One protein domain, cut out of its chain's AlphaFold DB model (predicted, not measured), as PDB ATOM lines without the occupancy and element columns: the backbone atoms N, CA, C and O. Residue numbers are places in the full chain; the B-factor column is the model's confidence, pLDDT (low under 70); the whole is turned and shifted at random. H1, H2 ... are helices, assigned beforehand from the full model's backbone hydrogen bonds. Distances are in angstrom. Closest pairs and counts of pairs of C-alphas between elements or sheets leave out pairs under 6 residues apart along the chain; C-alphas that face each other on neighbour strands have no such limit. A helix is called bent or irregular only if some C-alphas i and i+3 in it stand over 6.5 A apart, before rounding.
ATOM      1  N   TRP A  39     -15.888 -39.956  52.684       91.94
ATOM      2  CA  TRP A  39     -14.449 -39.915  52.427       91.94
ATOM      3  C   TRP A  39     -14.128 -39.557  50.982       91.94
ATOM      4  O   TRP A  39     -13.276 -38.713  50.732       91.94
ATOM      5  N   GLN A  40     -14.854 -40.142  50.029       90.44
ATOM      6  CA  GLN A  40     -14.692 -39.826  48.610       90.44
ATOM      7  C   GLN A  40     -15.087 -38.376  48.316       90.44
ATOM      8  O   GLN A  40     -14.388 -37.689  47.583       90.44
ATOM      9  N   GLY A  41     -16.190 -37.904  48.903       89.62
ATOM     10  CA  GLY A  41     -16.646 -36.525  48.762       89.62
ATOM     11  C   GLY A  41     -15.685 -35.533  49.410       89.62
ATOM     12  O   GLY A  41     -15.419 -34.488  48.825       89.62
ATOM     13  N   LEU A  42     -15.118 -35.870  50.571       93.69
ATOM     14  CA  LEU A  42     -14.111 -35.040  51.228       93.69
ATOM     15  C   LEU A  42     -12.822 -34.966  50.400       93.69
ATOM     16  O   LEU A  42     -12.353 -33.870  50.129       93.69
ATOM     17  N   LEU A  43     -12.288 -36.103  49.941       94.31
ATOM     18  CA  LEU A  43     -11.111 -36.147  49.061       94.31
ATOM     19  C   LEU A  43     -11.322 -35.320  47.792       94.31
ATOM     20  O   LEU A  43     -10.465 -34.524  47.422       94.31
ATOM     21  N   LEU A  44     -12.488 -35.469  47.160       94.00
ATOM     22  CA  LEU A  44     -12.853 -34.712  45.968       94.00
ATOM     23  C   LEU A  44     -12.927 -33.207  46.241       94.00
ATOM     24  O   LEU A  44     -12.451 -32.407  45.445       94.00
ATOM     25  N   ALA A  45     -13.502 -32.821  47.377       94.56
ATOM     26  CA  ALA A  45     -13.623 -31.426  47.772       94.56
ATOM     27  C   ALA A  45     -12.288 -30.793  48.190       94.56
ATOM     28  O   ALA A  45     -12.094 -29.596  47.997       94.56
ATOM     29  N   LEU A  46     -11.372 -31.583  48.754       95.38
ATOM     30  CA  LEU A  46     -10.034 -31.137  49.140       95.38
ATOM     31  C   LEU A  46      -9.059 -31.104  47.961       95.38
ATOM     32  O   LEU A  46      -8.026 -30.454  48.069       95.38
ATOM     33  N   LEU A  47      -9.368 -31.758  46.839       95.50
ATOM     34  CA  LEU A  47      -8.466 -31.848  45.693       95.50
ATOM     35  C   LEU A  47      -7.970 -30.476  45.192       95.50
ATOM     36  O   LEU A  47      -6.759 -30.343  45.014       95.50
ATOM     37  N   PRO A  48      -8.820 -29.437  45.027       94.25
ATOM     38  CA  PRO A  48      -8.347 -28.111  44.636       94.25
ATOM     39  C   PRO A  48      -7.411 -27.493  45.680       94.25
ATOM     40  O   PRO A  48      -6.408 -26.907  45.309       94.25
ATOM     41  N   LEU A  49      -7.690 -27.675  46.973       93.56
ATOM     42  CA  LEU A  49      -6.877 -27.135  48.070       93.56
ATOM     43  C   LEU A  49      -5.518 -27.831  48.188       93.56
ATOM     44  O   LEU A  49      -4.502 -27.176  48.395       93.56
ATOM     45  N   ILE A  50      -5.493 -29.158  48.037       94.38
ATOM     46  CA  ILE A  50      -4.253 -29.943  48.005       94.38
ATOM     47  C   ILE A  50      -3.406 -29.479  46.822       94.38
ATOM     48  O   ILE A  50      -2.223 -29.197  46.980       94.38
ATOM     49  N   PHE A  51      -4.022 -29.360  45.647       95.25
ATOM     50  CA  PHE A  51      -3.346 -28.904  44.442       95.25
ATOM     51  C   PHE A  51      -2.848 -27.455  44.555       95.25
ATOM     52  O   PHE A  51      -1.713 -27.170  44.183       95.25
ATOM     53  N   GLU A  52      -3.656 -26.556  45.120       92.50
ATOM     54  CA  GLU A  52      -3.271 -25.178  45.430       92.50
ATOM     55  C   GLU A  52      -2.053 -25.143  46.358       92.50
ATOM     56  O   GLU A  52      -1.078 -24.458  46.055       92.50
ATOM     57  N   GLY A  53      -2.078 -25.931  47.436       90.19
ATOM     58  CA  GLY A  53      -0.960 -26.063  48.364       90.19
ATOM     59  C   GLY A  53       0.308 -26.560  47.673       90.19
ATOM     60  O   GLY A  53       1.361 -25.960  47.848       90.19
ATOM     61  N   LEU A  54       0.211 -27.595  46.831       93.31
ATOM     62  CA  LEU A  54       1.350 -28.109  46.060       93.31
ATOM     63  C   LEU A  54       1.926 -27.059  45.105       93.31
ATOM     64  O   LEU A  54       3.142 -26.940  44.989       93.31
ATOM     65  N   LEU A  55       1.075 -26.278  44.435       92.25
ATOM     66  CA  LEU A  55       1.544 -25.203  43.561       92.25
ATOM     67  C   LEU A  55       2.222 -24.086  44.347       92.25
ATOM     68  O   LEU A  55       3.231 -23.562  43.890       92.25
ATOM     69  N   GLN A  56       1.721 -23.747  45.533       89.44
ATOM     70  CA  GLN A  56       2.295 -22.701  46.383       89.44
ATOM     71  C   GLN A  56       3.655 -23.073  46.989       89.44
ATOM     72  O   GLN A  56       4.332 -22.196  47.520       89.44
ATOM     73  N   TRP A  57       4.105 -24.326  46.863       88.00
ATOM     74  CA  TRP A  57       5.490 -24.697  47.175       88.00
ATOM     75  C   TRP A  57       6.486 -24.174  46.134       88.00
ATOM     76  O   TRP A  57       7.681 -24.102  46.415       88.00
ATOM     77  N   LEU A  58       6.017 -23.799  44.939       86.75
ATOM     78  CA  LEU A  58       6.852 -23.164  43.929       86.75
ATOM     79  C   LEU A  58       7.047 -21.683  44.294       86.75
ATOM     80  O   LEU A  58       6.075 -20.919  44.277       86.75
ATOM     81  N   PRO A  59       8.281 -21.239  44.588       77.88
ATOM     82  CA  PRO A  59       8.531 -19.854  44.960       77.88
ATOM     83  C   PRO A  59       8.200 -18.915  43.798       77.88
ATOM     84  O   PRO A  59       8.407 -19.257  42.633       77.88
ATOM     85  N   VAL A  60       7.716 -17.712  44.123       73.06
ATOM     86  CA  VAL A  60       7.398 -16.608  43.193       73.06
ATOM     87  C   VAL A  60       6.215 -16.880  42.252       73.06
ATOM     88  O   VAL A  60       5.276 -16.091  42.196       73.06
ATOM     89  N   VAL A  61       6.221 -17.988  41.511       82.94
ATOM     90  CA  VAL A  61       5.227 -18.282  40.462       82.94
ATOM     91  C   VAL A  61       4.058 -19.120  40.976       82.94
ATOM     92  O   VAL A  61       2.959 -19.055  40.421       82.94
ATOM     93  N   GLY A  62       4.280 -19.896  42.041       86.06
ATOM     94  CA  GLY A  62       3.316 -20.855  42.573       86.06
ATOM     95  C   GLY A  62       1.990 -20.232  42.970       86.06
ATOM     96  O   GLY A  62       0.929 -20.798  42.710       86.06
ATOM     97  N   LEU A  63       2.029 -19.019  43.517       86.56
ATOM     98  CA  LEU A  63       0.831 -18.320  43.952       86.56
ATOM     99  C   LEU A  63      -0.057 -17.926  42.769       86.56
ATOM    100  O   LEU A  63      -1.227 -18.299  42.743       86.56
ATOM    101  N   VAL A  64       0.493 -17.262  41.751       85.69
ATOM    102  CA  VAL A  64      -0.268 -16.877  40.550       85.69
ATOM    103  C   VAL A  64      -0.754 -18.114  39.793       85.69
ATOM    104  O   VAL A  64      -1.931 -18.196  39.434       85.69
ATOM    105  N   LEU A  65       0.115 -19.115  39.610       89.19
ATOM    106  CA  LEU A  65      -0.252 -20.381  38.970       89.19
ATOM    107  C   LEU A  65      -1.376 -21.092  39.723       89.19
ATOM    108  O   LEU A  65      -2.299 -21.604  39.091       89.19
ATOM    109  N   SER A  66      -1.353 -21.078  41.057       91.19
ATOM    110  CA  SER A  66      -2.412 -21.684  41.861       91.19
ATOM    111  C   SER A  66      -3.765 -21.026  41.617       91.19
ATOM    112  O   SER A  66      -4.763 -21.727  41.491       91.19
ATOM    113  N   LYS A  67      -3.826 -19.706  41.434       89.50
ATOM    114  CA  LYS A  67      -5.091 -19.000  41.176       89.50
ATOM    115  C   LYS A  67      -5.631 -19.224  39.769       89.50
ATOM    116  O   LYS A  67      -6.839 -19.142  39.570       89.50
ATOM    117  N   LEU A  68      -4.761 -19.568  38.823       89.50
ATOM    118  CA  LEU A  68      -5.151 -19.960  37.471       89.50
ATOM    119  C   LEU A  68      -5.607 -21.421  37.412       89.50
ATOM    120  O   LEU A  68      -6.668 -21.717  36.873       89.50
ATOM    121  N   LEU A  69      -4.824 -22.341  37.975       92.38
ATOM    122  CA  LEU A  69      -5.016 -23.778  37.779       92.38
ATOM    123  C   LEU A  69      -5.961 -24.418  38.808       92.38
ATOM    124  O   LEU A  69      -6.673 -25.362  38.475       92.38
ATOM    125  N   THR A  70      -6.039 -23.905  40.037       93.38
ATOM    126  CA  THR A  70      -6.949 -24.437  41.074       93.38
ATOM    127  C   THR A  70      -8.426 -24.382  40.667       93.38
ATOM    128  O   THR A  70      -9.123 -25.378  40.874       93.38
ATOM    129  N   PRO A  71      -8.930 -23.309  40.024       91.62
ATOM    130  CA  PRO A  71     -10.278 -23.300  39.453       91.62
ATOM    131  C   PRO A  71     -10.552 -24.458  38.485       91.62
ATOM    132  O   PRO A  71     -11.657 -24.997  38.486       91.62
ATOM    133  N   LEU A  72      -9.556 -24.893  37.698       92.19
ATOM    134  CA  LEU A  72      -9.699 -26.048  36.800       92.19
ATOM    135  C   LEU A  72      -9.861 -27.348  37.582       92.19
ATOM    136  O   LEU A  72     -10.711 -28.170  37.245       92.19
ATOM    137  N   VAL A  73      -9.083 -27.520  38.650       93.69
ATOM    138  CA  VAL A  73      -9.212 -28.673  39.549       93.69
ATOM    139  C   VAL A  73     -10.564 -28.650  40.267       93.69
ATOM    140  O   VAL A  73     -11.199 -29.693  40.421       93.69
ATOM    141  N   GLY A  74     -11.062 -27.467  40.636       92.50
ATOM    142  CA  GLY A  74     -12.417 -27.274  41.155       92.50
ATOM    143  C   GLY A  74     -13.496 -27.685  40.150       92.50
ATOM    144  O   GLY A  74     -14.390 -28.460  40.488       92.50
ATOM    145  N   ALA A  75     -13.379 -27.245  38.896       91.12
ATOM    146  CA  ALA A  75     -14.281 -27.633  37.814       91.12
ATOM    147  C   ALA A  75     -14.240 -29.144  37.532       91.12
ATOM    148  O   ALA A  75     -15.287 -29.766  37.356       91.12
ATOM    149  N   LEU A  76     -13.053 -29.756  37.556       91.19
ATOM    150  CA  LEU A  76     -12.890 -31.205  37.427       91.19
ATOM    151  C   LEU A  76     -13.553 -31.947  38.592       91.19
ATOM    152  O   LEU A  76     -14.245 -32.941  38.374       91.19
ATOM    153  N   SER A  77     -13.390 -31.440  39.814       92.75
ATOM    154  CA  SER A  77     -14.012 -32.003  41.016       92.75
ATOM    155  C   SER A  77     -15.537 -31.958  40.916       92.75
ATOM    156  O   SER A  77     -16.215 -32.952  41.178       92.75
ATOM    157  N   LEU A  78     -16.079 -30.832  40.446       91.06
ATOM    158  CA  LEU A  78     -17.504 -30.656  40.184       91.06
ATOM    159  C   LEU A  78     -18.006 -31.609  39.089       91.06
ATOM    160  O   LEU A  78     -19.056 -32.230  39.245       91.06
ATOM    161  N   TRP A  79     -17.247 -31.776  38.006       89.19
ATOM    162  CA  TRP A  79     -17.580 -32.705  36.928       89.19
ATOM    163  C   TRP A  79     -17.544 -34.174  37.377       89.19
ATOM    164  O   TRP A  79     -18.429 -34.953  37.020       89.19
ATOM    165  N   TRP A  80     -16.569 -34.570  38.198       89.56
ATOM    166  CA  TRP A  80     -16.523 -35.909  38.792       89.56
ATOM    167  C   TRP A  80     -17.693 -36.160  39.736       89.56
ATOM    168  O   TRP A  80     -18.301 -37.232  39.663       89.56
ATOM    169  N   LEU A  81     -18.052 -35.179  40.571       89.69
ATOM    170  CA  LEU A  81     -19.253 -35.259  41.401       89.69
ATOM    171  C   LEU A  81     -20.497 -35.435  40.525       89.69
ATOM    172  O   LEU A  81     -21.286 -36.351  40.759       89.69
ATOM    173  N   HIS A  82     -20.622 -34.632  39.467       87.62
ATOM    174  CA  HIS A  82     -21.720 -34.735  38.517       87.62
ATOM    175  C   HIS A  82     -21.796 -36.133  37.898       87.62
ATOM    176  O   HIS A  82     -22.820 -36.795  38.028       87.62
ATOM    177  N   ARG A  83     -20.699 -36.654  37.332       84.12
ATOM    178  CA  ARG A  83     -20.653 -38.017  36.776       84.12
ATOM    179  C   ARG A  83     -20.999 -39.099  37.792       84.12
ATOM    180  O   ARG A  83     -21.640 -40.083  37.429       84.12
ATOM    181  N   ARG A  84     -20.573 -38.956  39.047       84.88
ATOM    182  CA  ARG A  84     -20.931 -39.895  40.116       84.88
ATOM    183  C   ARG A  84     -22.443 -39.904  40.346       84.88
ATOM    184  O   ARG A  84     -23.025 -40.983  40.404       84.88
ATOM    185  N   CYS A  85     -23.067 -38.732  40.429       80.88
ATOM    186  CA  CYS A  85     -24.517 -38.604  40.563       80.88
ATOM    187  C   CYS A  85     -25.260 -39.141  39.327       80.88
ATOM    188  O   CYS A  85     -26.249 -39.846  39.484       80.88
ATOM    189  N   GLN A  86     -24.744 -38.911  38.115       79.12
ATOM    190  CA  GLN A  86     -25.317 -39.440  36.868       79.12
ATOM    191  C   GLN A  86     -25.204 -40.966  36.727       79.12
ATOM    192  O   GLN A  86     -26.108 -41.626  36.236       79.12
ATOM    193  N   ARG A  87     -24.103 -41.586  37.164       74.00
ATOM    194  CA  ARG A  87     -24.010 -43.060  37.167       74.00
ATOM    195  C   ARG A  87     -25.009 -43.700  38.132       74.00
ATOM    196  O   ARG A  87     -25.374 -44.854  37.944       74.00
ATOM    197  N   ALA A  88     -25.425 -42.956  39.154       68.19
ATOM    198  CA  ALA A  88     -26.442 -43.379  40.107       68.19
ATOM    199  C   ALA A  88     -27.883 -43.058  39.652       68.19
ATOM    200  O   ALA A  88     -28.819 -43.611  40.221       68.19
ATOM    201  N   GLY A  89     -28.074 -42.210  38.634       60.06
ATOM    202  CA  GLY A  89     -29.383 -41.861  38.076       60.06
ATOM    203  C   GLY A  89     -29.254 -41.388  36.628       60.06
ATOM    204  O   GLY A  89     -28.492 -40.470  36.361       60.06
ATOM    205  N   SER A  90     -29.990 -42.018  35.708       50.28
ATOM    206  CA  SER A  90     -29.911 -41.917  34.238       50.28
ATOM    207  C   SER A  90     -30.122 -40.505  33.655       50.28
ATOM    208  O   SER A  90     -31.107 -40.241  32.968       50.28
ATOM    209  N   LEU A  91     -29.198 -39.589  33.928       51.69
ATOM    210  CA  LEU A  91     -29.158 -38.223  33.411       51.69
ATOM    211  C   LEU A  91     -28.211 -38.132  32.198       51.69
ATOM    212  O   LEU A  91     -27.221 -38.868  32.136       51.69
ATOM    213  N   PRO A  92     -28.477 -37.225  31.242       53.03
ATOM    214  CA  PRO A  92     -27.691 -37.097  30.018       53.03
ATOM    215  C   PRO A  92     -26.241 -36.674  30.297       53.03
ATOM    216  O   PRO A  92     -25.977 -35.653  30.936       53.03
ATOM    217  N   VAL A  93     -25.285 -37.460  29.794       52.91
ATOM    218  CA  VAL A  93     -23.846 -37.223  29.969       52.91
ATOM    219  C   VAL A  93     -23.388 -36.104  29.042       52.91
ATOM    220  O   VAL A  93     -23.434 -36.247  27.823       52.91
ATOM    221  N   HIS A  94     -22.851 -35.034  29.622       61.28
ATOM    222  CA  HIS A  94     -22.095 -34.035  28.874       61.28
ATOM    223  C   HIS A  94     -20.593 -34.332  29.028       61.28
ATOM    224  O   HIS A  94     -20.120 -34.772  30.085       61.28
ATOM    225  N   GLY A  95     -19.845 -34.189  27.931       58.06
ATOM    226  CA  GLY A  95     -18.395 -34.399  27.911       58.06
ATOM    227  C   GLY A  95     -17.658 -33.435  28.846       58.06
ATOM    228  O   GLY A  95     -18.236 -32.463  29.328       58.06
ATOM    229  N   LEU A  96     -16.373 -33.701  29.111       63.28
ATOM    230  CA  LEU A  96     -15.525 -32.683  29.737       63.28
ATOM    231  C   LEU A  96     -15.551 -31.433  28.854       63.28
ATOM    232  O   LEU A  96     -15.406 -31.555  27.633       63.28
ATOM    233  N   PRO A  97     -15.743 -30.248  29.439       66.44
ATOM    234  CA  PRO A  97     -15.773 -29.038  28.652       66.44
ATOM    235  C   PRO A  97     -14.382 -28.799  28.038       66.44
ATOM    236  O   PRO A  97     -13.355 -29.033  28.677       66.44
ATOM    237  N   GLY A  98     -14.345 -28.388  26.767       77.12
ATOM    238  CA  GLY A  98     -13.097 -28.203  26.024       77.12
ATOM    239  C   GLY A  98     -12.236 -27.044  26.544       77.12
ATOM    240  O   GLY A  98     -12.638 -26.286  27.430       77.12
ATOM    241  N   TRP A  99     -11.064 -26.854  25.928       81.25
ATOM    242  CA  TRP A  99     -10.104 -25.802  26.293       81.25
ATOM    243  C   TRP A  99     -10.699 -24.381  26.455       81.25
ATOM    244  O   TRP A  99     -10.247 -23.678  27.359       81.25
ATOM    245  N   PRO A 100     -11.731 -23.933  25.697       85.12
ATOM    246  CA  PRO A 100     -12.274 -22.585  25.876       85.12
ATOM    247  C   PRO A 100     -12.945 -22.390  27.239       85.12
ATOM    248  O   PRO A 100     -12.838 -21.328  27.844       85.12
ATOM    249  N   VAL A 101     -13.616 -23.424  27.756       87.12
ATOM    250  CA  VAL A 101     -14.248 -23.367  29.081       87.12
ATOM    251  C   VAL A 101     -13.190 -23.367  30.172       87.12
ATOM    252  O   VAL A 101     -13.331 -22.625  31.141       87.12
ATOM    253  N   ALA A 102     -12.113 -24.141  29.996       87.56
ATOM    254  CA  ALA A 102     -10.975 -24.106  30.907       87.56
ATOM    255  C   ALA A 102     -10.423 -22.675  31.021       87.56
ATOM    256  O   ALA A 102     -10.323 -22.152  32.128       87.56
ATOM    257  N   VAL A 103     -10.186 -21.996  29.893       90.31
ATOM    258  CA  VAL A 103      -9.723 -20.598  29.885       90.31
ATOM    259  C   VAL A 103     -10.687 -19.675  30.630       90.31
ATOM    260  O   VAL A 103     -10.249 -18.897  31.473       90.31
ATOM    261  N   VAL A 104     -11.997 -19.778  30.388       90.88
ATOM    262  CA  VAL A 104     -12.985 -18.958  31.112       90.88
ATOM    263  C   VAL A 104     -12.918 -19.214  32.618       90.88
ATOM    264  O   VAL A 104     -12.886 -18.266  33.396       90.88
ATOM    265  N   VAL A 105     -12.851 -20.475  33.046       90.62
ATOM    266  CA  VAL A 105     -12.760 -20.844  34.466       90.62
ATOM    267  C   VAL A 105     -11.479 -20.296  35.113       90.62
ATOM    268  O   VAL A 105     -11.542 -19.775  36.226       90.62
ATOM    269  N   MET A 106     -10.341 -20.334  34.408       91.69
ATOM    270  CA  MET A 106      -9.088 -19.719  34.872       91.69
ATOM    271  C   MET A 106      -9.237 -18.202  35.043       91.69
ATOM    272  O   MET A 106      -8.842 -17.652  36.070       91.69
ATOM    273  N   LEU A 107      -9.836 -17.524  34.056       92.25
ATOM    274  CA  LEU A 107     -10.053 -16.074  34.097       92.25
ATOM    275  C   LEU A 107     -10.980 -15.669  35.246       92.25
ATOM    276  O   LEU A 107     -10.716 -14.673  35.915       92.25
ATOM    277  N   LEU A 108     -12.024 -16.451  35.525       91.50
ATOM    278  CA  LEU A 108     -12.896 -16.220  36.678       91.50
ATOM    279  C   LEU A 108     -12.129 -16.302  38.001       91.50
ATOM    280  O   LEU A 108     -12.291 -15.432  38.856       91.50
ATOM    281  N   GLY A 109     -11.262 -17.307  38.157       91.31
ATOM    282  CA  GLY A 109     -10.394 -17.418  39.331       91.31
ATOM    283  C   GLY A 109      -9.452 -16.225  39.479       91.31
ATOM    284  O   GLY A 109      -9.295 -15.694  40.579       91.31
ATOM    285  N   LEU A 110      -8.892 -15.747  38.365       92.88
ATOM    286  CA  LEU A 110      -8.023 -14.574  38.358       92.88
ATOM    287  C   LEU A 110      -8.771 -13.295  38.755       92.88
ATOM    288  O   LEU A 110      -8.229 -12.495  39.509       92.88
ATOM    289  N   VAL A 111     -10.018 -13.115  38.304       94.94
ATOM    290  CA  VAL A 111     -10.867 -11.978  38.701       94.94
ATOM    291  C   VAL A 111     -11.124 -11.986  40.207       94.94
ATOM    292  O   VAL A 111     -10.965 -10.955  40.861       94.94
ATOM    293  N   VAL A 112     -11.477 -13.144  40.774       95.06
ATOM    294  CA  VAL A 112     -11.677 -13.285  42.225       95.06
ATOM    295  C   VAL A 112     -10.386 -12.956  42.975       95.06
ATOM    296  O   VAL A 112     -10.413 -12.207  43.948       95.06
ATOM    297  N   PHE A 113      -9.249 -13.463  42.507       94.44
ATOM    298  CA  PHE A 113      -7.965 -13.218  43.151       94.44
ATOM    299  C   PHE A 113      -7.514 -11.751  43.058       94.44
ATOM    300  O   PHE A 113      -7.084 -11.175  44.054       94.44
ATOM    301  N   ALA A 114      -7.663 -11.115  41.894       95.62
ATOM    302  CA  ALA A 114      -7.352  -9.700  41.710       95.62
ATOM    303  C   ALA A 114      -8.216  -8.811  42.617       95.62
ATOM    304  O   ALA A 114      -7.710  -7.871  43.229       95.62
ATOM    305  N   TRP A 115      -9.503  -9.148  42.767       97.25
ATOM    306  CA  TRP A 115     -10.394  -8.488  43.720       97.25
ATOM    307  C   TRP A 115      -9.897  -8.629  45.162       97.25
ATOM    308  O   TRP A 115      -9.827  -7.641  45.890       97.25
ATOM    309  N   GLN A 116      -9.505  -9.838  45.572       96.44
ATOM    310  CA  GLN A 116      -8.947 -10.080  46.904       96.44
ATOM    311  C   GLN A 116      -7.691  -9.231  47.146       96.44
ATOM    312  O   GLN A 116      -7.612  -8.539  48.160       96.44
ATOM    313  N   LEU A 117      -6.751  -9.192  46.197       96.06
ATOM    314  CA  LEU A 117      -5.561  -8.342  46.308       96.06
ATOM    315  C   LEU A 117      -5.903  -6.858  46.431       96.06
ATOM    316  O   LEU A 117      -5.303  -6.170  47.255       96.06
ATOM    317  N   ALA A 118      -6.876  -6.370  45.658       97.69
ATOM    318  CA  ALA A 118      -7.330  -4.989  45.753       97.69
ATOM    319  C   ALA A 118      -7.907  -4.683  47.144       97.69
ATOM    320  O   ALA A 118      -7.558  -3.671  47.746       97.69
ATOM    321  N   VAL A 119      -8.728  -5.580  47.699       97.94
ATOM    322  CA  VAL A 119      -9.264  -5.426  49.061       97.94
ATOM    323  C   VAL A 119      -8.145  -5.445  50.101       97.94
ATOM    324  O   VAL A 119      -8.141  -4.603  50.995       97.94
ATOM    325  N   LEU A 120      -7.166  -6.343  49.985       97.75
ATOM    326  CA  LEU A 120      -6.029  -6.363  50.907       97.75
ATOM    327  C   LEU A 120      -5.196  -5.079  50.814       97.75
ATOM    328  O   LEU A 120      -4.822  -4.525  51.845       97.75
ATOM    329  N   ALA A 121      -4.957  -4.575  49.601       97.50
ATOM    330  CA  ALA A 121      -4.250  -3.319  49.384       97.50
ATOM    331  C   ALA A 121      -4.987  -2.124  50.009       97.50
ATOM    332  O   ALA A 121      -4.346  -1.242  50.575       97.50
ATOM    333  N   LEU A 122      -6.322  -2.112  49.954       98.06
ATOM    334  CA  LEU A 122      -7.146  -1.080  50.588       98.06
ATOM    335  C   LEU A 122      -7.131  -1.169  52.121       98.06
ATOM    336  O   LEU A 122      -7.112  -0.139  52.787       98.06
ATOM    337  N   LEU A 123      -7.146  -2.379  52.686       97.44
ATOM    338  CA  LEU A 123      -7.242  -2.588  54.136       97.44
ATOM    339  C   LEU A 123      -5.893  -2.511  54.865       97.44
ATOM    340  O   LEU A 123      -5.852  -2.089  56.017       97.44
ATOM    341  N   ALA A 124      -4.810  -2.960  54.230       96.94
ATOM    342  CA  ALA A 124      -3.493  -3.122  54.856       96.94
ATOM    343  C   ALA A 124      -2.341  -2.515  54.031       96.94
ATOM    344  O   ALA A 124      -1.170  -2.749  54.333       96.94
ATOM    345  N   GLY A 125      -2.660  -1.743  52.991       96.75
ATOM    346  CA  GLY A 125      -1.696  -1.072  52.123       96.75
ATOM    347  C   GLY A 125      -1.156  -1.950  50.982       96.75
ATOM    348  O   GLY A 125      -1.160  -3.182  51.063       96.75
ATOM    349  N   PRO A 126      -0.638  -1.328  49.904       95.69
ATOM    350  CA  PRO A 126      -0.142  -2.037  48.722       95.69
ATOM    351  C   PRO A 126       1.052  -2.951  49.027       95.69
ATOM    352  O   PRO A 126       1.200  -3.988  48.385       95.69
ATOM    353  N   GLY A 127       1.862  -2.612  50.037       96.00
ATOM    354  CA  GLY A 127       2.964  -3.456  50.506       96.00
ATOM    355  C   GLY A 127       2.488  -4.841  50.944       96.00
ATOM    356  O   GLY A 127       3.044  -5.836  50.501       96.00
ATOM    357  N   SER A 128       1.389  -4.922  51.699       95.62
ATOM    358  CA  SER A 128       0.813  -6.195  52.153       95.62
ATOM    359  C   SER A 128       0.294  -7.049  50.989       95.62
ATOM    360  O   SER A 128       0.459  -8.266  50.984       95.62
ATOM    361  N   ALA A 129      -0.299  -6.431  49.965       94.19
ATOM    362  CA  ALA A 129      -0.721  -7.150  48.762       94.19
ATOM    363  C   ALA A 129       0.476  -7.692  47.958       94.19
ATOM    364  O   ALA A 129       0.418  -8.812  47.447       94.19
ATOM    365  N   LEU A 130       1.574  -6.931  47.889       93.31
ATOM    366  CA  LEU A 130       2.828  -7.381  47.279       93.31
ATOM    367  C   LEU A 130       3.482  -8.509  48.084       93.31
ATOM    368  O   LEU A 130       3.879  -9.507  47.488       93.31
ATOM    369  N   SER A 131       3.530  -8.403  49.413       93.19
ATOM    370  CA  SER A 131       4.016  -9.474  50.291       93.19
ATOM    371  C   SER A 131       3.212 -10.757  50.101       93.19
ATOM    372  O   SER A 131       3.796 -11.831  49.971       93.19
ATOM    373  N   LEU A 132       1.881 -10.654  49.981       91.12
ATOM    374  CA  LEU A 132       1.044 -11.807  49.656       91.12
ATOM    375  C   LEU A 132       1.415 -12.404  48.299       91.12
ATOM    376  O   LEU A 132       1.610 -13.608  48.227       91.12
ATOM    377  N   LEU A 133       1.562 -11.593  47.246       89.88
ATOM    378  CA  LEU A 133       1.976 -12.063  45.917       89.88
ATOM    379  C   LEU A 133       3.337 -12.773  45.924       89.88
ATOM    380  O   LEU A 133       3.525 -13.742  45.191       89.88
ATOM    381  N   GLN A 134       4.266 -12.297  46.749       89.06
ATOM    382  CA  GLN A 134       5.606 -12.861  46.905       89.06
ATOM    383  C   GLN A 134       5.632 -14.110  47.800       89.06
ATOM    384  O   GLN A 134       6.650 -14.797  47.851       89.06
ATOM    385  N   GLY A 135       4.525 -14.426  48.482       85.75
ATOM    386  CA  GLY A 135       4.456 -15.521  49.447       85.75
ATOM    387  C   GLY A 135       5.162 -15.218  50.773       85.75
ATOM    388  O   GLY A 135       5.456 -16.145  51.527       85.75
ATOM    389  N   ASP A 136       5.428 -13.945  51.080       89.06
ATOM    390  CA  ASP A 136       6.038 -13.527  52.343       89.06
ATOM    391  C   ASP A 136       4.998 -13.528  53.470       89.06
ATOM    392  O   ASP A 136       4.402 -12.510  53.832       89.06
ATOM    393  N   MET A 137       4.767 -14.713  54.035       86.50
ATOM    394  CA  MET A 137       3.831 -14.894  55.146       86.50
ATOM    395  C   MET A 137       4.307 -14.238  56.448       86.50
ATOM    396  O   MET A 137       3.480 -13.981  57.325       86.50
ATOM    397  N   ALA A 138       5.606 -13.952  56.594       90.12
ATOM    398  CA  ALA A 138       6.139 -13.294  57.782       90.12
ATOM    399  C   ALA A 138       5.743 -11.813  57.806       90.12
ATOM    400  O   ALA A 138       5.283 -11.327  58.838       90.12
ATOM    401  N   ALA A 139       5.808 -11.125  56.662       89.81
ATOM    402  CA  ALA A 139       5.318  -9.750  56.526       89.81
ATOM    403  C   ALA A 139       3.799  -9.619  56.743       89.81
ATOM    404  O   ALA A 139       3.300  -8.546  57.078       89.81
ATOM    405  N   LEU A 140       3.056 -10.717  56.585       91.12
ATOM    406  CA  LEU A 140       1.615 -10.774  56.828       91.12
ATOM    407  C   LEU A 140       1.257 -11.193  58.263       91.12
ATOM    408  O   LEU A 140       0.073 -11.211  58.629       91.12
ATOM    409  N   ALA A 141       2.255 -11.525  59.086       88.56
ATOM    410  CA  ALA A 141       2.047 -11.899  60.473       88.56
ATOM    411  C   ALA A 141       1.417 -10.722  61.238       88.56
ATOM    412  O   ALA A 141       1.983  -9.641  61.346       88.56
ATOM    413  N   GLY A 142       0.207 -10.932  61.756       91.00
ATOM    414  CA  GLY A 142      -0.565  -9.902  62.462       91.00
ATOM    415  C   GLY A 142      -1.728  -9.312  61.659       91.00
ATOM    416  O   GLY A 142      -2.655  -8.773  62.258       91.00
ATOM    417  N   LEU A 143      -1.791  -9.517  60.339       95.19
ATOM    418  CA  LEU A 143      -2.877  -9.009  59.484       95.19
ATOM    419  C   LEU A 143      -4.096  -9.943  59.421       95.19
ATOM    420  O   LEU A 143      -4.779 -10.025  58.402       95.19
ATOM    421  N   ARG A 144      -4.411 -10.643  60.516       94.94
ATOM    422  CA  ARG A 144      -5.491 -11.649  60.544       94.94
ATOM    423  C   ARG A 144      -6.838 -11.079  60.093       94.94
ATOM    424  O   ARG A 144      -7.480 -11.664  59.234       94.94
ATOM    425  N   TRP A 145      -7.257  -9.929  60.620       96.56
ATOM    426  CA  TRP A 145      -8.527  -9.309  60.222       96.56
ATOM    427  C   TRP A 145      -8.546  -8.842  58.756       96.56
ATOM    428  O   TRP A 145      -9.472  -9.232  58.044       96.56
ATOM    429  N   PRO A 146      -7.540  -8.090  58.261       97.00
ATOM    430  CA  PRO A 146      -7.440  -7.762  56.838       97.00
ATOM    431  C   PRO A 146      -7.474  -8.986  55.919       97.00
ATOM    432  O   PRO A 146      -8.201  -8.989  54.929       97.00
ATOM    433  N   LEU A 147      -6.751 -10.054  56.270       96.25
ATOM    434  CA  LEU A 147      -6.741 -11.298  55.503       96.25
ATOM    435  C   LEU A 147      -8.096 -12.018  55.555       96.25
ATOM    436  O   LEU A 147      -8.544 -12.538  54.537       96.25
ATOM    437  N   ALA A 148      -8.787 -12.025  56.698       97.00
ATOM    438  CA  ALA A 148     -10.117 -12.623  56.820       97.00
ATOM    439  C   ALA A 148     -11.141 -11.890  55.945       97.00
ATOM    440  O   ALA A 148     -11.910 -12.525  55.222       97.00
ATOM    441  N   LEU A 149     -11.123 -10.553  55.972       97.38
ATOM    442  CA  LEU A 149     -11.987  -9.713  55.142       97.38
ATOM    443  C   LEU A 149     -11.651  -9.847  53.657       97.38
ATOM    444  O   LEU A 149     -12.561  -9.913  52.839       97.38
ATOM    445  N   MET A 150     -10.367  -9.949  53.307       97.31
ATOM    446  CA  MET A 150      -9.926 -10.281  51.954       97.31
ATOM    447  C   MET A 150     -10.496 -11.633  51.498       97.31
ATOM    448  O   MET A 150     -11.075 -11.731  50.420       97.31
ATOM    449  N   LEU A 151     -10.347 -12.691  52.297       94.44
ATOM    450  CA  LEU A 151     -10.850 -14.018  51.937       94.44
ATOM    451  C   LEU A 151     -12.372 -14.003  51.757       94.44
ATOM    452  O   LEU A 151     -12.872 -14.478  50.735       94.44
ATOM    453  N   ALA A 152     -13.092 -13.393  52.702       96.75
ATOM    454  CA  ALA A 152     -14.540 -13.237  52.646       96.75
ATOM    455  C   ALA A 152     -14.996 -12.390  51.449       96.75
ATOM    456  O   ALA A 152     -15.986 -12.730  50.807       96.75
ATOM    457  N   SER A 153     -14.279 -11.319  51.103       96.88
ATOM    458  CA  SER A 153     -14.660 -10.431  49.999       96.88
ATOM    459  C   SER A 153     -14.577 -11.118  48.640       96.88
ATOM    460  O   SER A 153     -15.364 -10.785  47.757       96.88
ATOM    461  N   GLY A 154     -13.692 -12.110  48.479       94.75
ATOM    462  CA  GLY A 154     -13.601 -12.929  47.267       94.75
ATOM    463  C   GLY A 154     -14.893 -13.685  46.941       94.75
ATOM    464  O   GLY A 154     -15.142 -14.008  45.779       94.75
ATOM    465  N   ILE A 155     -15.765 -13.897  47.932       94.31
ATOM    466  CA  ILE A 155     -17.090 -14.472  47.708       94.31
ATOM    467  C   ILE A 155     -17.967 -13.573  46.838       94.31
ATOM    468  O   ILE A 155     -18.784 -14.100  46.095       94.31
ATOM    469  N   LEU A 156     -17.809 -12.249  46.868       93.81
ATOM    470  CA  LEU A 156     -18.645 -11.352  46.070       93.81
ATOM    471  C   LEU A 156     -18.479 -11.581  44.552       93.81
ATOM    472  O   LEU A 156     -19.469 -11.928  43.903       93.81
ATOM    473  N   PRO A 157     -17.275 -11.454  43.955       94.19
ATOM    474  CA  PRO A 157     -17.089 -11.776  42.542       94.19
ATOM    475  C   PRO A 157     -17.361 -13.258  42.248       94.19
ATOM    476  O   PRO A 157     -17.905 -13.576  41.191       94.19
ATOM    477  N   ALA A 158     -17.065 -14.165  43.188       91.81
ATOM    478  CA  ALA A 158     -17.390 -15.579  43.031       91.81
ATOM    479  C   ALA A 158     -18.906 -15.832  42.993       91.81
ATOM    480  O   ALA A 158     -19.350 -16.678  42.234       91.81
ATOM    481  N   ALA A 159     -19.721 -15.087  43.738       90.25
ATOM    482  CA  ALA A 159     -21.177 -15.203  43.719       90.25
ATOM    483  C   ALA A 159     -21.761 -14.665  42.411       90.25
ATOM    484  O   ALA A 159     -22.653 -15.276  41.825       90.25
ATOM    485  N   LEU A 160     -21.229 -13.535  41.936       91.25
ATOM    486  CA  LEU A 160     -21.676 -12.885  40.703       91.25
ATOM    487  C   LEU A 160     -21.358 -13.701  39.446       91.25
ATOM    488  O   LEU A 160     -22.055 -13.564  38.446       91.25
ATOM    489  N   LEU A 161     -20.307 -14.522  39.478       89.56
ATOM    490  CA  LEU A 161     -19.804 -15.238  38.300       89.56
ATOM    491  C   LEU A 161     -19.808 -16.766  38.459       89.56
ATOM    492  O   LEU A 161     -19.641 -17.496  37.482       89.56
ATOM    493  N   GLY A 162     -19.975 -17.273  39.677       82.06
ATOM    494  CA  GLY A 162     -19.727 -18.672  40.032       82.06
ATOM    495  C   GLY A 162     -20.694 -19.638  39.370       82.06
ATOM    496  O   GLY A 162     -20.270 -20.684  38.873       82.06
ATOM    497  N   LEU A 163     -21.970 -19.253  39.270       88.00
ATOM    498  CA  LEU A 163     -23.001 -20.047  38.599       88.00
ATOM    499  C   LEU A 163     -22.682 -20.238  37.107       88.00
ATOM    500  O   LEU A 163     -22.930 -21.315  36.560       88.00
ATOM    501  N   MET A 164     -22.061 -19.244  36.458       89.31
ATOM    502  CA  MET A 164     -21.618 -19.358  35.067       89.31
ATOM    503  C   MET A 164     -20.636 -20.519  34.882       89.31
ATOM    504  O   MET A 164     -20.767 -21.275  33.921       89.31
ATOM    505  N   SER A 165     -19.683 -20.694  35.803       86.62
ATOM    506  CA  SER A 165     -18.676 -21.761  35.710       86.62
ATOM    507  C   SER A 165     -19.315 -23.150  35.790       86.62
ATOM    508  O   SER A 165     -19.068 -23.997  34.934       86.62
ATOM    509  N   SER A 166     -20.220 -23.360  36.748       86.62
ATOM    510  CA  SER A 166     -20.976 -24.602  36.884       86.62
ATOM    511  C   SER A 166     -21.829 -24.875  35.649       86.62
ATOM    512  O   SER A 166     -21.850 -25.998  35.163       86.62
ATOM    513  N   HIS A 167     -22.484 -23.856  35.086       87.69
ATOM    514  CA  HIS A 167     -23.316 -24.025  33.897       87.69
ATOM    515  C   HIS A 167     -22.498 -24.325  32.632       87.69
ATOM    516  O   HIS A 167     -22.869 -25.205  31.861       87.69
ATOM    517  N   LEU A 168     -21.353 -23.668  32.442       88.19
ATOM    518  CA  LEU A 168     -20.418 -23.980  31.357       88.19
ATOM    519  C   LEU A 168     -19.905 -25.421  31.447       88.19
ATOM    520  O   LEU A 168     -19.887 -26.141  30.451       88.19
ATOM    521  N   VAL A 169     -19.486 -25.836  32.646       86.81
ATOM    522  CA  VAL A 169     -18.844 -27.135  32.879       86.81
ATOM    523  C   VAL A 169     -19.849 -28.284  32.841       86.81
ATOM    524  O   VAL A 169     -19.543 -29.339  32.295       86.81
ATOM    525  N   LEU A 170     -21.033 -28.096  33.426       85.62
ATOM    526  CA  LEU A 170     -22.012 -29.166  33.619       85.62
ATOM    527  C   LEU A 170     -23.085 -29.216  32.528       85.62
ATOM    528  O   LEU A 170     -23.496 -30.309  32.153       85.62
ATOM    529  N   ALA A 171     -23.533 -28.066  32.007       83.12
ATOM    530  CA  ALA A 171     -24.541 -28.018  30.941       83.12
ATOM    531  C   ALA A 171     -23.930 -27.965  29.530       83.12
ATOM    532  O   ALA A 171     -24.666 -28.056  28.551       83.12
ATOM    533  N   GLY A 172     -22.610 -27.774  29.402       82.50
ATOM    534  CA  GLY A 172     -21.930 -27.707  28.102       82.50
ATOM    535  C   GLY A 172     -22.392 -26.547  27.209       82.50
ATOM    536  O   GLY A 172     -22.237 -26.603  25.992       82.50
ATOM    537  N   GLN A 173     -22.989 -25.508  27.798       85.12
ATOM    538  CA  GLN A 173     -23.538 -24.366  27.069       85.12
ATOM    539  C   GLN A 173     -22.433 -23.379  26.660       85.12
ATOM    540  O   GLN A 173     -21.418 -23.269  27.352       85.12
ATOM    541  N   PRO A 174     -22.604 -22.608  25.569       88.56
ATOM    542  CA  PRO A 174     -21.643 -21.577  25.191       88.56
ATOM    543  C   PRO A 174     -21.628 -20.425  26.208       88.56
ATOM    544  O   PRO A 174     -22.632 -20.140  26.866       88.56
ATOM    545  N   LEU A 175     -20.512 -19.687  26.269       89.88
ATOM    546  CA  LEU A 175     -20.290 -18.582  27.218       89.88
ATOM    547  C   LEU A 175     -21.450 -17.585  27.289       89.88
ATOM    548  O   LEU A 175     -21.898 -17.227  28.374       89.88
ATOM    549  N   ARG A 176     -21.984 -17.172  26.136       92.19
ATOM    550  CA  ARG A 176     -23.095 -16.212  26.076       92.19
ATOM    551  C   ARG A 176     -24.373 -16.752  26.725       92.19
ATOM    552  O   ARG A 176     -25.094 -15.988  27.365       92.19
ATOM    553  N   ALA A 177     -24.665 -18.039  26.546       88.94
ATOM    554  CA  ALA A 177     -25.828 -18.676  27.156       88.94
ATOM    555  C   ALA A 177     -25.632 -18.813  28.671       88.94
ATOM    556  O   ALA A 177     -26.509 -18.408  29.431       88.94
ATOM    557  N   ALA A 178     -24.450 -19.257  29.106       90.50
ATOM    558  CA  ALA A 178     -24.115 -19.360  30.523       90.50
ATOM    559  C   ALA A 178     -24.132 -18.001  31.241       90.50
ATOM    560  O   ALA A 178     -24.613 -17.913  32.366       90.50
ATOM    561  N   TRP A 179     -23.678 -16.929  30.584       93.19
ATOM    562  CA  TRP A 179     -23.751 -15.567  31.115       93.19
ATOM    563  C   TRP A 179     -25.195 -15.102  31.331       93.19
ATOM    564  O   TRP A 179     -25.552 -14.625  32.408       93.19
ATOM    565  N   ARG A 180     -26.051 -15.268  30.313       93.88
ATOM    566  CA  ARG A 180     -27.479 -14.920  30.406       93.88
ATOM    567  C   ARG A 180     -28.174 -15.717  31.503       93.88
ATOM    568  O   ARG A 180     -28.933 -15.145  32.278       93.88
ATOM    569  N   TRP A 181     -27.879 -17.012  31.578       91.69
ATOM    570  CA  TRP A 181     -28.407 -17.892  32.611       91.69
ATOM    571  C   TRP A 181     -27.967 -17.463  34.011       91.69
ATOM    572  O   TRP A 181     -28.799 -17.342  34.902       91.69
ATOM    573  N   ASN A 182     -26.679 -17.159  34.190       94.31
ATOM    574  CA  ASN A 182     -26.126 -16.657  35.443       94.31
ATOM    575  C   ASN A 182     -26.846 -15.381  35.901       94.31
ATOM    576  O   ASN A 182     -27.245 -15.282  37.056       94.31
ATOM    577  N   TRP A 183     -27.078 -14.433  34.990       94.75
ATOM    578  CA  TRP A 183     -27.778 -13.191  35.318       94.75
ATOM    579  C   TRP A 183     -29.249 -13.412  35.678       94.75
ATOM    580  O   TRP A 183     -29.729 -12.880  36.679       94.75
ATOM    581  N   TRP A 184     -29.954 -14.243  34.907       93.88
ATOM    582  CA  TRP A 184     -31.320 -14.654  35.232       93.88
ATOM    583  C   TRP A 184     -31.387 -15.318  36.614       93.88
ATOM    584  O   TRP A 184     -32.235 -14.964  37.434       93.88
ATOM    585  N   ALA A 185     -30.455 -16.230  36.903       91.25
ATOM    586  CA  ALA A 185     -30.387 -16.930  38.177       91.25
ATOM    587  C   ALA A 185     -30.112 -15.960  39.333       91.25
ATOM    588  O   ALA A 185     -30.787 -16.030  40.359       91.25
ATOM    589  N   LEU A 186     -29.192 -15.007  39.161       93.31
ATOM    590  CA  LEU A 186     -28.940 -13.961  40.151       93.31
ATOM    591  C   LEU A 186     -30.200 -13.147  40.429       93.31
ATOM    592  O   LEU A 186     -30.583 -13.015  41.583       93.31
ATOM    593  N   GLN A 187     -30.888 -12.656  39.398       92.44
ATOM    594  CA  GLN A 187     -32.105 -11.859  39.576       92.44
ATOM    595  C   GLN A 187     -33.225 -12.648  40.263       92.44
ATOM    596  O   GLN A 187     -33.922 -12.123  41.133       92.44
ATOM    597  N   ARG A 188     -33.399 -13.919  39.894       89.50
ATOM    598  CA  ARG A 188     -34.498 -14.758  40.378       89.50
ATOM    599  C   ARG A 188     -34.242 -15.348  41.765       89.50
ATOM    600  O   ARG A 188     -35.184 -15.505  42.540       89.50
ATOM    601  N   TYR A 189     -32.988 -15.662  42.083       90.81
ATOM    602  CA  TYR A 189     -32.581 -16.381  43.293       90.81
ATOM    603  C   TYR A 189     -31.657 -15.549  44.200       90.81
ATOM    604  O   TYR A 189     -30.980 -16.119  45.053       90.81
ATOM    605  N   TRP A 190     -31.632 -14.214  44.077       92.38
ATOM    606  CA  TRP A 190     -30.690 -13.363  44.824       92.38
ATOM    607  C   TRP A 190     -30.730 -13.577  46.344       92.38
ATOM    608  O   TRP A 190     -29.679 -13.595  46.970       92.38
ATOM    609  N   GLN A 191     -31.909 -13.778  46.949       93.81
ATOM    610  CA  GLN A 191     -32.038 -13.969  48.403       93.81
ATOM    611  C   GLN A 191     -31.363 -15.255  48.901       93.81
ATOM    612  O   GLN A 191     -30.498 -15.167  49.775       93.81
ATOM    613  N   PRO A 192     -31.721 -16.455  48.397       93.31
ATOM    614  CA  PRO A 192     -31.042 -17.670  48.826       93.31
ATOM    615  C   PRO A 192     -29.576 -17.699  48.386       93.31
ATOM    616  O   PRO A 192     -28.746 -18.204  49.137       93.31
ATOM    617  N   LEU A 193     -29.225 -17.103  47.239       93.62
ATOM    618  CA  LEU A 193     -27.825 -16.940  46.844       93.62
ATOM    619  C   LEU A 193     -27.068 -16.086  47.860       93.62
ATOM    620  O   LEU A 193     -26.004 -16.498  48.308       93.62
ATOM    621  N   LEU A 194     -27.614 -14.948  48.281       93.75
ATOM    622  CA  LEU A 194     -26.988 -14.095  49.288       93.75
ATOM    623  C   LEU A 194     -26.793 -14.852  50.605       93.75
ATOM    624  O   LEU A 194     -25.695 -14.842  51.147       93.75
ATOM    625  N   ALA A 195     -27.817 -15.558  51.091       94.38
ATOM    626  CA  ALA A 195     -27.718 -16.346  52.320       94.38
ATOM    627  C   ALA A 195     -26.637 -17.442  52.230       94.38
ATOM    628  O   ALA A 195     -25.832 -17.598  53.148       94.38
ATOM    629  N   TRP A 196     -26.588 -18.169  51.109       94.00
ATOM    630  CA  TRP A 196     -25.573 -19.190  50.839       94.00
ATOM    631  C   TRP A 196     -24.155 -18.607  50.843       94.00
ATOM    632  O   TRP A 196     -23.257 -19.122  51.509       94.00
ATOM    633  N   HIS A 197     -23.955 -17.498  50.138       94.50
ATOM    634  CA  HIS A 197     -22.648 -16.865  50.007       94.50
ATOM    635  C   HIS A 197     -22.204 -16.172  51.303       94.50
ATOM    636  O   HIS A 197     -21.030 -16.254  51.648       94.50
ATOM    637  N   LEU A 198     -23.117 -15.575  52.078       95.38
ATOM    638  CA  LEU A 198     -22.800 -15.044  53.409       95.38
ATOM    639  C   LEU A 198     -22.303 -16.145  54.351       95.38
ATOM    640  O   LEU A 198     -21.298 -15.951  55.029       95.38
ATOM    641  N   LEU A 199     -22.947 -17.317  54.343       95.12
ATOM    642  CA  LEU A 199     -22.479 -18.471  55.110       95.12
ATOM    643  C   LEU A 199     -21.051 -18.868  54.702       95.12
ATOM    644  O   LEU A 199     -20.187 -19.018  55.566       95.12
ATOM    645  N   LEU A 200     -20.779 -19.000  53.400       95.00
ATOM    646  CA  LEU A 200     -19.436 -19.335  52.911       95.00
ATOM    647  C   LEU A 200     -18.400 -18.256  53.260       95.00
ATOM    648  O   LEU A 200     -17.289 -18.595  53.658       95.00
ATOM    649  N   ALA A 201     -18.761 -16.974  53.165       96.19
ATOM    650  CA  ALA A 201     -17.890 -15.854  53.509       96.19
ATOM    651  C   ALA A 201     -17.524 -15.852  54.999       96.19
ATOM    652  O   ALA A 201     -16.352 -15.697  55.341       96.19
ATOM    653  N   MET A 202     -18.500 -16.088  55.883       96.00
ATOM    654  CA  MET A 202     -18.265 -16.206  57.325       96.00
ATOM    655  C   MET A 202     -17.338 -17.378  57.652       96.00
ATOM    656  O   MET A 202     -16.419 -17.231  58.458       96.00
ATOM    657  N   LEU A 203     -17.544 -18.532  57.010       95.50
ATOM    658  CA  LEU A 203     -16.685 -19.695  57.217       95.50
ATOM    659  C   LEU A 203     -15.258 -19.444  56.703       95.50
ATOM    660  O   LEU A 203     -14.299 -19.766  57.402       95.50
ATOM    661  N   LEU A 204     -15.105 -18.831  55.523       94.38
ATOM    662  CA  LEU A 204     -13.797 -18.464  54.969       94.38
ATOM    663  C   LEU A 204     -13.053 -17.459  55.847       94.38
ATOM    664  O   LEU A 204     -11.858 -17.633  56.070       94.38
ATOM    665  N   ALA A 205     -13.740 -16.445  56.379       95.19
ATOM    666  CA  ALA A 205     -13.147 -15.530  57.350       95.19
ATOM    667  C   ALA A 205     -12.655 -16.297  58.587       95.19
ATOM    668  O   ALA A 205     -11.502 -16.155  58.989       95.19
ATOM    669  N   GLY A 206     -13.503 -17.172  59.141       95.81
ATOM    670  CA  GLY A 206     -13.194 -17.988  60.316       95.81
ATOM    671  C   GLY A 206     -11.953 -18.874  60.167       95.81
ATOM    672  O   GLY A 206     -11.350 -19.259  61.173       95.81
ATOM    673  N   LEU A 207     -11.526 -19.161  58.933       94.62
ATOM    674  CA  LEU A 207     -10.411 -20.056  58.650       94.62
ATOM    675  C   LEU A 207      -9.086 -19.621  59.298       94.62
ATOM    676  O   LEU A 207      -8.289 -20.467  59.698       94.62
ATOM    677  N   LEU A 208      -8.865 -18.311  59.452       93.38
ATOM    678  CA  LEU A 208      -7.634 -17.773  60.049       93.38
ATOM    679  C   LEU A 208      -7.531 -17.978  61.566       93.38
ATOM    680  O   LEU A 208      -6.446 -17.828  62.148       93.38
ATOM    681  N   TRP A 209      -8.652 -18.315  62.200       95.56
ATOM    682  CA  TRP A 209      -8.716 -18.695  63.605       95.56
ATOM    683  C   TRP A 209      -8.782 -20.207  63.752       95.56
ATOM    684  O   TRP A 209      -8.030 -20.758  64.551       95.56
ATOM    685  N   TRP A 210      -9.612 -20.874  62.948       96.06
ATOM    686  CA  TRP A 210      -9.797 -22.323  62.984       96.06
ATOM    687  C   TRP A 210      -9.544 -22.954  61.608       96.06
ATOM    688  O   TRP A 210     -10.486 -23.149  60.837       96.06
ATOM    689  N   PRO A 211      -8.291 -23.362  61.318       91.94
ATOM    690  CA  PRO A 211      -7.913 -23.999  60.052       91.94
ATOM    691  C   PRO A 211      -8.744 -25.245  59.715       91.94
ATOM    692  O   PRO A 211      -9.022 -25.533  58.553       91.94
ATOM    693  N   TRP A 212      -9.207 -25.962  60.742       94.31
ATOM    694  CA  TRP A 212     -10.056 -27.147  60.603       94.31
ATOM    695  C   TRP A 212     -11.404 -26.868  59.929       94.31
ATOM    696  O   TRP A 212     -12.020 -27.800  59.415       94.31
ATOM    697  N   LEU A 213     -11.840 -25.601  59.853       94.94
ATOM    698  CA  LEU A 213     -13.015 -25.214  59.073       94.94
ATOM    699  C   LEU A 213     -12.889 -25.599  57.593       94.94
ATOM    700  O   LEU A 213     -13.918 -25.806  56.959       94.94
ATOM    701  N   LEU A 214     -11.679 -25.801  57.051       92.50
ATOM    702  CA  LEU A 214     -11.479 -26.355  55.701       92.50
ATOM    703  C   LEU A 214     -12.203 -27.685  55.490       92.50
ATOM    704  O   LEU A 214     -12.783 -27.899  54.427       92.50
ATOM    705  N   LEU A 215     -12.220 -28.552  56.509       93.75
ATOM    706  CA  LEU A 215     -12.880 -29.861  56.445       93.75
ATOM    707  C   LEU A 215     -14.402 -29.743  56.303       93.75
ATOM    708  O   LEU A 215     -15.051 -30.696  55.880       93.75
ATOM    709  N   LEU A 216     -14.963 -28.579  56.637       92.94
ATOM    710  CA  LEU A 216     -16.374 -28.258  56.469       92.94
ATOM    711  C   LEU A 216     -16.615 -27.425  55.200       92.94
ATOM    712  O   LEU A 216     -17.489 -27.756  54.406       92.94
ATOM    713  N   ILE A 217     -15.823 -26.373  54.980       93.69
ATOM    714  CA  ILE A 217     -15.963 -25.445  53.849       93.69
ATOM    715  C   ILE A 217     -15.812 -26.171  52.523       93.69
ATOM    716  O   ILE A 217     -16.627 -25.958  51.632       93.69
ATOM    717  N   ALA A 218     -14.801 -27.030  52.386       94.06
ATOM    718  CA  ALA A 218     -14.537 -27.722  51.134       94.06
ATOM    719  C   ALA A 218     -15.742 -28.573  50.684       94.06
ATOM    720  O   ALA A 218     -16.270 -28.329  49.591       94.06
ATOM    721  N   PRO A 219     -16.246 -29.540  51.483       93.88
ATOM    722  CA  PRO A 219     -17.381 -30.351  51.059       93.88
ATOM    723  C   PRO A 219     -18.669 -29.539  50.924       93.88
ATOM    724  O   PRO A 219     -19.436 -29.831  50.006       93.88
ATOM    725  N   LEU A 220     -18.902 -28.523  51.766       93.00
ATOM    726  CA  LEU A 220     -20.055 -27.628  51.624       93.00
ATOM    727  C   LEU A 220     -19.999 -26.825  50.324       93.00
ATOM    728  O   LEU A 220     -20.988 -26.773  49.596       93.00
ATOM    729  N   GLY A 221     -18.841 -26.253  50.010       93.12
ATOM    730  CA  GLY A 221     -18.597 -25.512  48.782       93.12
ATOM    731  C   GLY A 221     -18.835 -26.382  47.554       93.12
ATOM    732  O   GLY A 221     -19.564 -25.969  46.661       93.12
ATOM    733  N   LEU A 222     -18.309 -27.610  47.528       93.94
ATOM    734  CA  LEU A 222     -18.490 -28.517  46.393       93.94
ATOM    735  C   LEU A 222     -19.928 -29.059  46.288       93.94
ATOM    736  O   LEU A 222     -20.602 -28.849  45.280       93.94
ATOM    737  N   HIS A 223     -20.415 -29.766  47.311       92.94
ATOM    738  CA  HIS A 223     -21.691 -30.491  47.239       92.94
ATOM    739  C   HIS A 223     -22.893 -29.558  47.358       92.94
ATOM    740  O   HIS A 223     -23.913 -29.782  46.709       92.94
ATOM    741  N   GLY A 224     -22.784 -28.513  48.178       92.56
ATOM    742  CA  GLY A 224     -23.833 -27.515  48.322       92.56
ATOM    743  C   GLY A 224     -23.969 -26.643  47.078       92.56
ATOM    744  O   GLY A 224     -25.089 -26.442  46.620       92.56
ATOM    745  N   SER A 225     -22.858 -26.224  46.455       92.00
ATOM    746  CA  SER A 225     -22.940 -25.489  45.181       92.00
ATOM    747  C   SER A 225     -23.424 -26.373  44.031       92.00
ATOM    748  O   SER A 225     -24.131 -25.892  43.150       92.00
ATOM    749  N   TYR A 226     -23.107 -27.672  44.051       91.50
ATOM    750  CA  TYR A 226     -23.672 -28.633  43.103       91.50
ATOM    751  C   TYR A 226     -25.192 -28.786  43.270       91.50
ATOM    752  O   TYR A 226     -25.920 -28.699  42.286       91.50
ATOM    753  N   ALA A 227     -25.682 -28.947  44.505       90.69
ATOM    754  CA  ALA A 227     -27.118 -28.988  44.788       90.69
ATOM    755  C   ALA A 227     -27.811 -27.672  44.390       90.69
ATOM    756  O   ALA A 227     -28.829 -27.680  43.708       90.69
ATOM    757  N   MET A 228     -27.219 -26.528  44.731       91.69
ATOM    758  CA  MET A 228     -27.697 -25.217  44.289       91.69
ATOM    759  C   MET A 228     -27.825 -25.145  42.761       91.69
ATOM    760  O   MET A 228     -28.854 -24.712  42.249       91.69
ATOM    761  N   TRP A 229     -26.806 -25.592  42.021       90.44
ATOM    762  CA  TRP A 229     -26.845 -25.596  40.559       90.44
ATOM    763  C   TRP A 229     -27.948 -26.510  40.009       90.44
ATOM    764  O   TRP A 229     -28.706 -26.070  39.145       90.44
ATOM    765  N   CYS A 230     -28.074 -27.739  40.520       86.44
ATOM    766  CA  CYS A 230     -29.113 -28.675  40.084       86.44
ATOM    767  C   CYS A 230     -30.520 -28.102  40.301       86.44
ATOM    768  O   CYS A 230     -31.342 -28.171  39.393       86.44
ATOM    769  N   ASP A 231     -30.766 -27.498  41.466       86.56
ATOM    770  CA  ASP A 231     -32.049 -26.892  41.833       86.56
ATOM    771  C   ASP A 231     -32.447 -25.740  40.897       86.56
ATOM    772  O   ASP A 231     -33.564 -25.683  40.379       86.56
ATOM    773  N   ILE A 232     -31.504 -24.828  40.637       87.38
ATOM    774  CA  ILE A 232     -31.727 -23.676  39.756       87.38
ATOM    775  C   ILE A 232     -31.925 -24.144  38.307       87.38
ATOM    776  O   ILE A 232     -32.792 -23.623  37.603       87.38
ATOM    777  N   ALA A 233     -31.142 -25.130  37.857       84.75
ATOM    778  CA  ALA A 233     -31.244 -25.680  36.509       84.75
ATOM    779  C   ALA A 233     -32.578 -26.412  36.282       84.75
ATOM    780  O   ALA A 233     -33.189 -26.231  35.230       84.75
ATOM    781  N   SER A 234     -33.069 -27.182  37.263       79.12
ATOM    782  CA  SER A 234     -34.379 -27.840  37.163       79.12
ATOM    783  C   SER A 234     -35.532 -26.839  37.132       79.12
ATOM    784  O   SER A 234     -36.442 -26.994  36.323       79.12
ATOM    785  N   GLY A 235     -35.467 -25.771  37.939       73.38
ATOM    786  CA  GLY A 235     -36.517 -24.747  37.963       73.38
ATOM    787  C   GLY A 235     -36.692 -24.023  36.621       73.38
ATOM    788  O   GLY A 235     -37.805 -23.670  36.248       73.38
ATOM    789  N   GLN A 236     -35.615 -23.849  35.850       70.81
ATOM    790  CA  GLN A 236     -35.699 -23.250  34.514       70.81
ATOM    791  C   GLN A 236     -36.427 -24.153  33.502       70.81
ATOM    792  O   GLN A 236     -37.149 -23.651  32.641       70.81
ATOM    793  N   ALA A 237     -36.226 -25.472  33.579       62.25
ATOM    794  CA  ALA A 237     -36.876 -26.420  32.676       62.25
ATOM    795  C   ALA A 237     -38.399 -26.441  32.885       62.25
ATOM    796  O   ALA A 237     -39.154 -26.471  31.915       62.25
TER     797      ALA A 237
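What this domain is: This is residues 39 to 237 of the 247 residues of an uncharacterized protein of Stenotrophomonas sp. W1S232 (UniProt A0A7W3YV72). Helix H5 sits in the middle of a cluster of mostly crossed helices: the long arm H3a runs beside it the opposite way, while H2, H6a, H6b and H7 pack on it at steep angles. H1 folds with H2 into one hairpin and H6b with H7 into another; short H4 packs on H3a and H6b, and H3b folds back from H3a. The printed part has 199 residues, with seven named helices, H1 to H7 in chain order, and no named strand: all helix. It is compact, with a radius of gyration of the C-alphas of 17.0 A, and elongated, spanning 52 by 33 by 31 A.

How they stand to each other: By its hydrogen bonds H3, residues 99 to 134, was assigned as one helix, but it is bent: C-alphas 123 and 126 are 8.9 A apart. Its arms H3a, residues 99 to 123, and H3b, residues 126 to 134, touch at a steep tilt of 41 degrees, opposite ways, closest at C-alphas of Ala 121 and Ala 129, 5.2 A. H3a touches H5, residues 155 to 171, at a shallow tilt of 7 degrees, opposite ways; the closest C-alphas, of Val 112 and Pro 157, are 5.6 A apart. With residues 67 to 75 alone, H2, residues 62 to 88, touches H3a at a steep tilt of 52 degrees, closest at C-alphas of Leu 68 and Met 106, 4.7 A. H1, residues 39 to 56, and H2 form a hairpin, at a shallow tilt of 16 degrees, closest at C-alphas of Gln 56 and Gly 62, 4.4 A. H6, residues 175 to 206, was likewise assigned as one helix by its hydrogen bonds but is bent, with C-alphas 188 and 191 8.4 A apart; its arms H6a, residues 175 to 188, and H6b, residues 191 to 206, stand about perpendicular, at 82 degrees. H6a touches H5, closest at C-alphas of Met 164 and Ala 178, 5.2 A. H4, residues 144 to 153, touches H6b, closest at C-alphas of Ala 148 and Ala 205, 4.2 A. H6b and H7, residues 211 to 237, form a hairpin, closest at C-alphas of Leu 203 and Ile 217, 6.7 A. Every O i to N i+4 pair is within hydrogen-bond range in H3a, H3b, H4, H6a and H6b, against 12 of 14 in H1, 21 of 23 in H2, 10 of 13 in H5 and 19 of 23 in H7.

Where its parts are: H1 begins at C-alpha 39 (-14.449, -39.915, 52.427), and H7 ends at C-alpha 237 (-36.876, -26.420, 32.676). From first to last C-alpha H7 is 39.9 A, H2 37.4 A and H3a 36.4 A long. H5 is irregular, with C-alphas 160 and 163 7.6 A apart, and H1 only just, with C-alphas 45 and 48 7.0 A apart.

The domain as a whole: The C-alphas farthest apart, of Ser 90 and Gly 127, are 53.1 A apart. The printed part has no cut and no long link. Residues 84 to 90, of which 84 to 88 belong to H2, stand free. The mean pLDDT of the printed part is 89.4; residues 88 to 97 and residue 237 are under 70.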